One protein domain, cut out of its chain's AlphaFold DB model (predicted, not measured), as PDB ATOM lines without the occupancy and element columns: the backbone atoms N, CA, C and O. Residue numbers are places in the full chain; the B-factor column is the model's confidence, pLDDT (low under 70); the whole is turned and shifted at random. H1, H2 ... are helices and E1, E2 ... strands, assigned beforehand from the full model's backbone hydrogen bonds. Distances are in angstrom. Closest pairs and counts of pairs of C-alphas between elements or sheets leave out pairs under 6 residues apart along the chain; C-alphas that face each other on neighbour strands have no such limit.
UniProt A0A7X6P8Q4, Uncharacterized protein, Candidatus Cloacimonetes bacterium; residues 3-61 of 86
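AT A GLANCE: This is residues 3 to 61 of the 86 residues of an uncharacterized protein of Candidatus Cloacimonetes bacterium (UniProt A0A7X6P8Q4). Two short parallel strands, E1 and E2, make a small ladder in the middle, with H1 over one face and the much longer H2 over the other. Both strands run one way and both helices run back the other way; H2 reaches well past the ladder, where residues 49 to 54 stick out, and residues 55 to 61 fold back toward the first printed residues. The printed part has 59 residues, with two named strands and two named helices in the order E1, H1, E2, H2; the sheet's order is E1, E2, parallel. The class is mixed, helices and strands. The whole is compact, with a radius of gyration of the C-alphas of 11.7 A, yet flat, spanning 32 by 26 by 13 A.

HOW THE PARTS SIT: E1, residues 9 to 12, and E2, residues 29 to 32, are parallel neighbours, with 11 degrees between their N-to-C directions. C-alphas 11 and 31 face each other at 4.4 A. N 11 and O 30 are within hydrogen-bond range at 3.0 A, and N 32 and O 11 at 2.9 A. With H1, residues 18 to 25, between them they form a strand-helix-strand unit, two parallel neighbour strands joined through a helix, and its crossover is right-handed. H1 and E2 have 7 pairs of C-alphas within 8 A, the closest those of Glu 20 and Cys 31 at 5.5 A. H1 and E1 have 3 such pairs, the closest those of Ile 9 and Ile 23 at 7.5 A. H2, residues 37 to 52, comes closest to E2 at the C-alphas of Phe 32 and Ala 40, 6.4 A apart. Its closest C-alphas to E1 are those of Leu 10 and Ala 40, 7.7 A. H1 and H2 are apart. In H1 and H2 every O i to N i+4 pair is within hydrogen-bond range.

IN THESE COORDINATES: E1 begins with C-alpha 9 at (20.568, 39.996, 28.405) and measures 9.7 A from first to last C-alpha. H1 runs from Glu 18 to Arg 25, 10.3 A, and E2 from Gly 29 to Phe 32, also 10.3 A. H2 is the longest helix, 22.3 A, from C-alpha 37 at (31.491, 34.256, 37.452) to C-alpha 52 at (33.570, 42.419, 16.809).

THE WHOLE: The two C-alphas farthest apart are those of Asn 16 and Gly 54, 32.9 A. The C-alphas of Leu 3 and Ile 61, the first and last printed, are 9.2 A apart. The links E1 to H1, H1 to E2 and E2 to H2 are tight. The printed part has no cut. Residues 49 to 54, of which 49 to 52 belong to H2, stand free. The mean pLDDT of the printed part is 95.8, and no printed residue is under 70.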
ATOM      1  N   LEU A   3      13.670  42.895  27.539       94.50
ATOM      2  CA  LEU A   3      13.156  42.045  26.455       94.50
ATOM      3  C   LEU A   3      12.698  42.851  25.222       94.50
ATOM      4  O   LEU A   3      12.986  42.462  24.097       94.50
ATOM      5  N   ALA A   4      12.058  44.006  25.428       93.31
ATOM      6  CA  ALA A   4      11.564  44.863  24.348       93.31
ATOM      7  C   ALA A   4      12.685  45.614  23.605       93.31
ATOM      8  O   ALA A   4      12.466  46.117  22.508       93.31
ATOM      9  N   SER A   5      13.895  45.678  24.173       93.50
ATOM     10  CA  SER A   5      15.064  46.256  23.494       93.50
ATOM     11  C   SER A   5      15.665  45.326  22.434       93.50
ATOM     12  O   SER A   5      16.509  45.754  21.636       93.50
ATOM     13  N   TYR A   6      15.268  44.048  22.458       93.38
ATOM     14  CA  TYR A   6      15.837  42.967  21.658       93.38
ATOM     15  C   TYR A   6      17.357  42.804  21.828       93.38
ATOM     16  O   TYR A   6      17.993  42.161  21.009       93.38
ATOM     17  N   ASN A   7      17.988  43.379  22.852       94.25
ATOM     18  CA  ASN A   7      19.399  43.116  23.137       94.25
ATOM     19  C   ASN A   7      19.556  41.777  23.867       94.25
ATOM     20  O   ASN A   7      18.655  41.370  24.603       94.25
ATOM     21  N   LYS A   8      20.715  41.119  23.715       95.44
ATOM     22  CA  LYS A   8      21.061  40.005  24.603       95.44
ATOM     23  C   LYS A   8      21.179  40.491  26.050       95.44
ATOM     24  O   LYS A   8      21.770  41.535  26.316       95.44
ATOM     25  N   ILE A   9      20.610  39.722  26.971       96.06
ATOM     26  CA  ILE A   9      20.568  39.996  28.405       96.06
ATOM     27  C   ILE A   9      21.623  39.127  29.098       96.06
ATOM     28  O   ILE A   9      21.724  37.925  28.843       96.06
ATOM     29  N   LEU A  10      22.403  39.742  29.978       96.31
ATOM     30  CA  LEU A  10      23.152  39.052  31.020       96.31
ATOM     31  C   LEU A  10      22.410  39.323  32.323       96.31
ATOM     32  O   LEU A  10      22.279  40.476  32.727       96.31
ATOM     33  N   CYS A  11      21.871  38.277  32.935       96.44
ATOM     34  CA  CYS A  11      21.145  38.382  34.193       96.44
ATOM     35  C   CYS A  11      21.959  37.730  35.305       96.44
ATOM     36  O   CYS A  11      22.529  36.663  35.103       96.44
ATOM     37  N   LEU A  12      22.016  38.389  36.459       95.31
ATOM     38  CA  LEU A  12      22.602  37.841  37.676       95.31
ATOM     39  C   LEU A  12      21.467  37.556  38.655       95.31
ATOM     40  O   LEU A  12      20.685  38.456  38.970       95.31
ATOM     41  N   GLY A  13      21.362  36.315  39.114       94.00
ATOM     42  CA  GLY A  13      20.295  35.887  40.006       94.00
ATOM     43  C   GLY A  13      20.206  34.369  40.123       94.00
ATOM     44  O   GLY A  13      20.810  33.654  39.328       94.00
ATOM     45  N   PRO A  14      19.439  33.868  41.104       95.12
ATOM     46  CA  PRO A  14      19.316  32.438  41.326       95.12
ATOM     47  C   PRO A  14      18.642  31.757  40.133       95.12
ATOM     48  O   PRO A  14      17.723  32.310  39.506       95.12
ATOM     49  N   HIS A  15      19.048  30.516  39.880       96.19
ATOM     50  CA  HIS A  15      18.357  29.668  38.919       96.19
ATOM     51  C   HIS A  15      16.902  29.413  39.327       96.19
ATOM     52  O   HIS A  15      16.519  29.464  40.498       96.19
ATOM     53  N   ASN A  16      16.081  29.114  38.328       95.12
ATOM     54  CA  ASN A  16      14.633  28.975  38.370       95.12
ATOM     55  C   ASN A  16      13.877  30.239  38.804       95.12
ATOM     56  O   ASN A  16      12.675  30.167  39.082       95.12
ATOM     57  N   SER A  17      14.537  31.401  38.820       96.19
ATOM     58  CA  SER A  17      13.858  32.684  38.992       96.19
ATOM     59  C   SER A  17      12.919  32.980  37.817       96.19
ATOM     60  O   SER A  17      13.111  32.511  36.693       96.19
ATOM     61  N   GLU A  18      11.899  33.807  38.052       95.75
ATOM     62  CA  GLU A  18      11.002  34.260  36.981       95.75
ATOM     63  C   GLU A  18      11.761  35.007  35.872       95.75
ATOM     64  O   GLU A  18      11.436  34.876  34.692       95.75
ATOM     65  N   ALA A  19      12.825  35.731  36.237       95.12
ATOM     66  CA  ALA A  19      13.704  36.393  35.282       95.12
ATOM     67  C   ALA A  19      14.404  35.383  34.358       95.12
ATOM     68  O   ALA A  19      14.349  35.542  33.139       95.12
ATOM     69  N   GLU A  20      14.996  34.319  34.910       97.06
ATOM     70  CA  GLU A  20      15.635  33.271  34.108       97.06
ATOM     71  C   GLU A  20      14.627  32.564  33.195       97.06
ATOM     72  O   GLU A  20      14.890  32.385  32.003       97.06
ATOM     73  N   LYS A  21      13.441  32.224  33.713       97.31
ATOM     74  CA  LYS A  21      12.375  31.595  32.919       97.31
ATOM     75  C   LYS A  21      11.972  32.457  31.725       97.31
ATOM     76  O   LYS A  21      11.846  31.937  30.617       97.31
ATOM     77  N   LEU A  22      11.800  33.765  31.925       95.88
ATOM     78  CA  LEU A  22      11.483  34.701  30.844       95.88
ATOM     79  C   LEU A  22      12.632  34.807  29.835       95.88
ATOM     80  O   LEU A  22      12.401  34.706  28.632       95.88
ATOM     81  N   ILE A  23      13.871  34.968  30.304       96.62
ATOM     82  CA  ILE A  23      15.052  35.054  29.433       96.62
ATOM     83  C   ILE A  23      15.174  33.803  28.554       96.62
ATOM     84  O   ILE A  23      15.376  33.931  27.344       96.62
ATOM     85  N   ASN A  24      14.974  32.619  29.135       96.31
ATOM     86  CA  ASN A  24      15.013  31.346  28.422       96.31
ATOM     87  C   ASN A  24      13.845  31.208  27.438       96.31
ATOM     88  O   ASN A  24      14.067  30.875  26.271       96.31
ATOM     89  N   ARG A  25      12.614  31.533  27.864       96.31
ATOM     90  CA  ARG A  25      11.409  31.493  27.017       96.31
ATOM     91  C   ARG A  25      11.571  32.327  25.746       96.31
ATOM     92  O   ARG A  25      11.206  31.862  24.671       96.31
ATOM     93  N   TYR A  26      12.144  33.525  25.860       96.19
ATOM     94  CA  TYR A  26      12.334  34.434  24.724       96.19
ATOM     95  C   TYR A  26      13.729  34.357  24.093       96.19
ATOM     96  O   TYR A  26      14.065  35.203  23.266       96.19
ATOM     97  N   LYS A  27      14.564  33.375  24.471       95.94
ATOM     98  CA  LYS A  27      15.959  33.213  23.996       95.94
ATOM     99  C   LYS A  27      16.786  34.506  24.071       95.94
ATOM    100  O   LYS A  27      17.683  34.765  23.260       95.94
ATOM    101  N   ALA A  28      16.468  35.334  25.060       96.25
ATOM    102  CA  ALA A  28      16.927  36.707  25.139       96.25
ATOM    103  C   ALA A  28      18.323  36.831  25.752       96.25
ATOM    104  O   ALA A  28      18.872  37.923  25.763       96.25
ATOM    105  N   GLY A  29      18.919  35.752  26.256       96.19
ATOM    106  CA  GLY A  29      20.216  35.810  26.918       96.19
ATOM    107  C   GLY A  29      20.458  34.626  27.842       96.19
ATOM    108  O   GLY A  29      19.954  33.538  27.571       96.19
ATOM    109  N   LYS A  30      21.210  34.848  28.924       97.62
ATOM    110  CA  LYS A  30      21.520  33.830  29.939       97.62
ATOM    111  C   LYS A  30      21.502  34.440  31.349       97.62
ATOM    112  O   LYS A  30      21.839  35.616  31.520       97.62
ATOM    113  N   CYS A  31      21.056  33.651  32.326       98.06
ATOM    114  CA  CYS A  31      21.116  33.970  33.752       98.06
ATOM    115  C   CYS A  31      22.280  33.214  34.392       98.06
ATOM    116  O   CYS A  31      22.562  32.089  33.982       98.06
ATOM    117  N   PHE A  32      22.931  33.844  35.362       98.00
ATOM    118  CA  PHE A  32      24.054  33.285  36.104       98.00
ATOM    119  C   PHE A  32      23.836  33.497  37.601       98.00
ATOM    120  O   PHE A  32      23.459  34.596  38.027       98.00
ATOM    121  N   ASP A  33      24.095  32.462  38.389       96.56
ATOM    122  CA  ASP A  33      24.190  32.563  39.838       96.56
ATOM    123  C   ASP A  33      25.461  33.331  40.249       96.56
ATOM    124  O   ASP A  33      26.415  33.487  39.482       96.56
ATOM    125  N   ILE A  34      25.498  33.817  41.492       92.81
ATOM    126  CA  ILE A  34      26.647  34.561  42.024       92.81
ATOM    127  C   ILE A  34      27.952  33.748  42.005       92.81
ATOM    128  O   ILE A  34      29.034  34.332  41.963       92.81
ATOM    129  N   ASN A  35      27.857  32.417  42.011       96.12
ATOM    130  CA  ASN A  35      29.011  31.521  41.991       96.12
ATOM    131  C   ASN A  35      29.484  31.150  40.571       96.12
ATOM    132  O   ASN A  35      30.456  30.411  40.430       96.12
ATOM    133  N   GLU A  36      28.839  31.664  39.521       97.50
ATOM    134  CA  GLU A  36      29.104  31.312  38.115       97.50
ATOM    135  C   GLU A  36      29.846  32.428  37.359       97.50
ATOM    136  O   GLU A  36      29.584  32.713  36.186       97.50
ATOM    137  N   SER A  37      30.786  33.103  38.028       95.12
ATOM    138  CA  SER A  37      31.491  34.256  37.452       95.12
ATOM    139  C   SER A  37      32.273  33.916  36.181       95.12
ATOM    140  O   SER A  37      32.282  34.717  35.248       95.12
ATOM    141  N   GLU A  38      32.903  32.741  36.116       97.56
ATOM    142  CA  GLU A  38      33.667  32.330  34.930       97.56
ATOM    143  C   GLU A  38      32.770  32.087  33.713       97.56
ATOM    144  O   GLU A  38      33.051  32.598  32.629       97.56
ATOM    145  N   ASP A  39      31.632  31.423  33.903       97.81
ATOM    146  CA  ASP A  39      30.642  31.203  32.846       97.81
ATOM    147  C   ASP A  39      30.062  32.530  32.330       97.81
ATOM    148  O   ASP A  39      29.843  32.705  31.124       97.81
ATOM    149  N   ALA A  40      29.832  33.492  33.229       97.44
ATOM    150  CA  ALA A  40      29.379  34.830  32.864       97.44
ATOM    151  C   ALA A  40      30.444  35.591  32.049       97.44
ATOM    152  O   ALA A  40      30.116  36.255  31.059       97.44
ATOM    153  N   ILE A  41      31.723  35.470  32.428       97.50
ATOM    154  CA  ILE A  41      32.855  36.052  31.694       97.50
ATOM    155  C   ILE A  41      32.980  35.417  30.309       97.50
ATOM    156  O   ILE A  41      33.149  36.138  29.321       97.50
ATOM    157  N   GLU A  42      32.883  34.092  30.203       98.25
ATOM    158  CA  GLU A  42      32.939  33.390  28.922       98.25
ATOM    159  C   GLU A  42      31.798  33.832  27.997       98.25
ATOM    160  O   GLU A  42      32.025  34.157  26.826       98.25
ATOM    161  N   TYR A  43      30.582  33.942  28.533       97.69
ATOM    162  CA  TYR A  43      29.432  34.449  27.792       97.69
ATOM    163  C   TYR A  43      29.653  35.878  27.276       97.69
ATOM    164  O   TYR A  43      29.412  36.151  26.097       97.69
ATOM    165  N   LEU A  44      30.184  36.782  28.108       97.00
ATOM    166  CA  LEU A  44      30.533  38.144  27.686       97.00
ATOM    167  C   LEU A  44      31.601  38.162  26.588       97.00
ATOM    168  O   LEU A  44      31.464  38.902  25.612       97.00
ATOM    169  N   ARG A  45      32.646  37.333  26.710       98.06
ATOM    170  CA  ARG A  45      33.696  37.210  25.685       98.06
ATOM    171  C   ARG A  45      33.127  36.730  24.352       98.06
ATOM    172  O   ARG A  45      33.510  37.253  23.306       98.06
ATOM    173  N   ASN A  46      32.196  35.779  24.383       97.31
ATOM    174  CA  ASN A  46      31.516  35.295  23.185       97.31
ATOM    175  C   ASN A  46      30.699  36.415  22.519       97.31
ATOM    176  O   ASN A  46      30.891  36.690  21.333       97.31
ATOM    177  N   LEU A  47      29.868  37.129  23.290       96.62
ATOM    178  CA  LEU A  47      29.095  38.267  22.778       96.62
ATOM    179  C   LEU A  47      29.997  39.339  22.156       96.62
ATOM    180  O   LEU A  47      29.704  39.831  21.066       96.62
ATOM    181  N   TYR A  48      31.111  39.666  22.814       97.06
ATOM    182  CA  TYR A  48      32.093  40.608  22.288       97.06
ATOM    183  C   TYR A  48      32.687  40.135  20.957       97.06
ATOM    184  O   TYR A  48      32.731  40.909  20.005       97.06
ATOM    185  N   SER A  49      33.093  38.868  20.858       97.75
ATOM    186  CA  SER A  49      33.642  38.289  19.625       97.75
ATOM    187  C   SER A  49      32.640  38.342  18.465       97.75
ATOM    188  O   SER A  49      32.980  38.757  17.354       97.75
ATOM    189  N   LEU A  50      31.375  37.999  18.728       96.12
ATOM    190  CA  LEU A  50      30.299  38.089  17.740       96.12
ATOM    191  C   LEU A  50      30.107  39.532  17.255       96.12
ATOM    192  O   LEU A  50      30.129  39.768  16.046       96.12
ATOM    193  N   TRP A  51      29.998  40.492  18.174       96.44
ATOM    194  CA  TRP A  51      29.893  41.911  17.830       96.44
ATOM    195  C   TRP A  51      31.108  42.407  17.036       96.44
ATOM    196  O   TRP A  51      30.945  43.040  15.996       96.44
ATOM    197  N   HIS A  52      32.319  42.052  17.472       97.50
ATOM    198  CA  HIS A  52      33.570  42.419  16.809       97.50
ATOM    199  C   HIS A  52      33.653  41.858  15.380       97.50
ATOM    200  O   HIS A  52      34.197  42.500  14.487       97.50
ATOM    201  N   SER A  53      33.059  40.685  15.129       97.31
ATOM    202  CA  SER A  53      32.943  40.097  13.786       97.31
ATOM    203  C   SER A  53      31.855  40.730  12.902       97.31
ATOM    204  O   SER A  53      31.616  40.258  11.791       97.31
ATOM    205  N   GLY A  54      31.168  41.772  13.382       95.69
ATOM    206  CA  GLY A  54      30.083  42.448  12.668       95.69
ATOM    207  C   GLY A  54      28.740  41.716  12.722       95.69
ATOM    208  O   GLY A  54      27.804  42.101  12.020       95.69
ATOM    209  N   LYS A  55      28.608  40.665  13.543       94.19
ATOM    210  CA  LYS A  55      27.326  39.976  13.726       94.19
ATOM    211  C   LYS A  55      26.400  40.803  14.610       94.19
ATOM    212  O   LYS A  55      26.813  41.394  15.606       94.19
ATOM    213  N   THR A  56      25.114  40.792  14.268       91.00
ATOM    214  CA  THR A  56      24.084  41.387  15.120       91.00
ATOM    215  C   THR A  56      23.913  40.572  16.400       91.00
ATOM    216  O   THR A  56      23.819  39.346  16.367       91.00
ATOM    217  N   LEU A  57      23.853  41.266  17.536       93.12
ATOM    218  CA  LEU A  57      23.484  40.686  18.829       93.12
ATOM    219  C   LEU A  57      21.990  40.862  19.130       93.12
ATOM    220  O   LEU A  57      21.554  40.640  20.260       93.12
ATOM    221  N   LYS A  58      21.195  41.315  18.157       93.06
ATOM    222  CA  LYS A  58      19.759  41.469  18.364       93.06
ATOM    223  C   LYS A  58      19.078  40.106  18.434       93.06
ATOM    224  O   LYS A  58      19.391  39.190  17.681       93.06
ATOM    225  N   ASN A  59      18.155  39.993  19.371       91.62
ATOM    226  CA  ASN A  59      17.200  38.915  19.472       91.62
ATOM    227  C   ASN A  59      16.084  39.129  18.448       91.62
ATOM    228  O   ASN A  59      15.660  40.258  18.224       91.62
ATOM    229  N   ASP A  60      15.600  38.049  17.861       91.31
ATOM    230  CA  ASP A  60      14.547  38.039  16.843       91.31
ATOM    231  C   ASP A  60      13.228  37.447  17.360       91.31
ATOM    232  O   ASP A  60      12.221  37.467  16.656       91.31
ATOM    233  N   ILE A  61      13.209  36.951  18.601       93.88
ATOM    234  CA  ILE A  61      11.995  36.419  19.215       93.88
ATOM    235  C   ILE A  61      11.038  37.554  19.569       93.88
ATOM    236  O   ILE A  61      11.394  38.500  20.276       93.88
TER     237      ILE A  61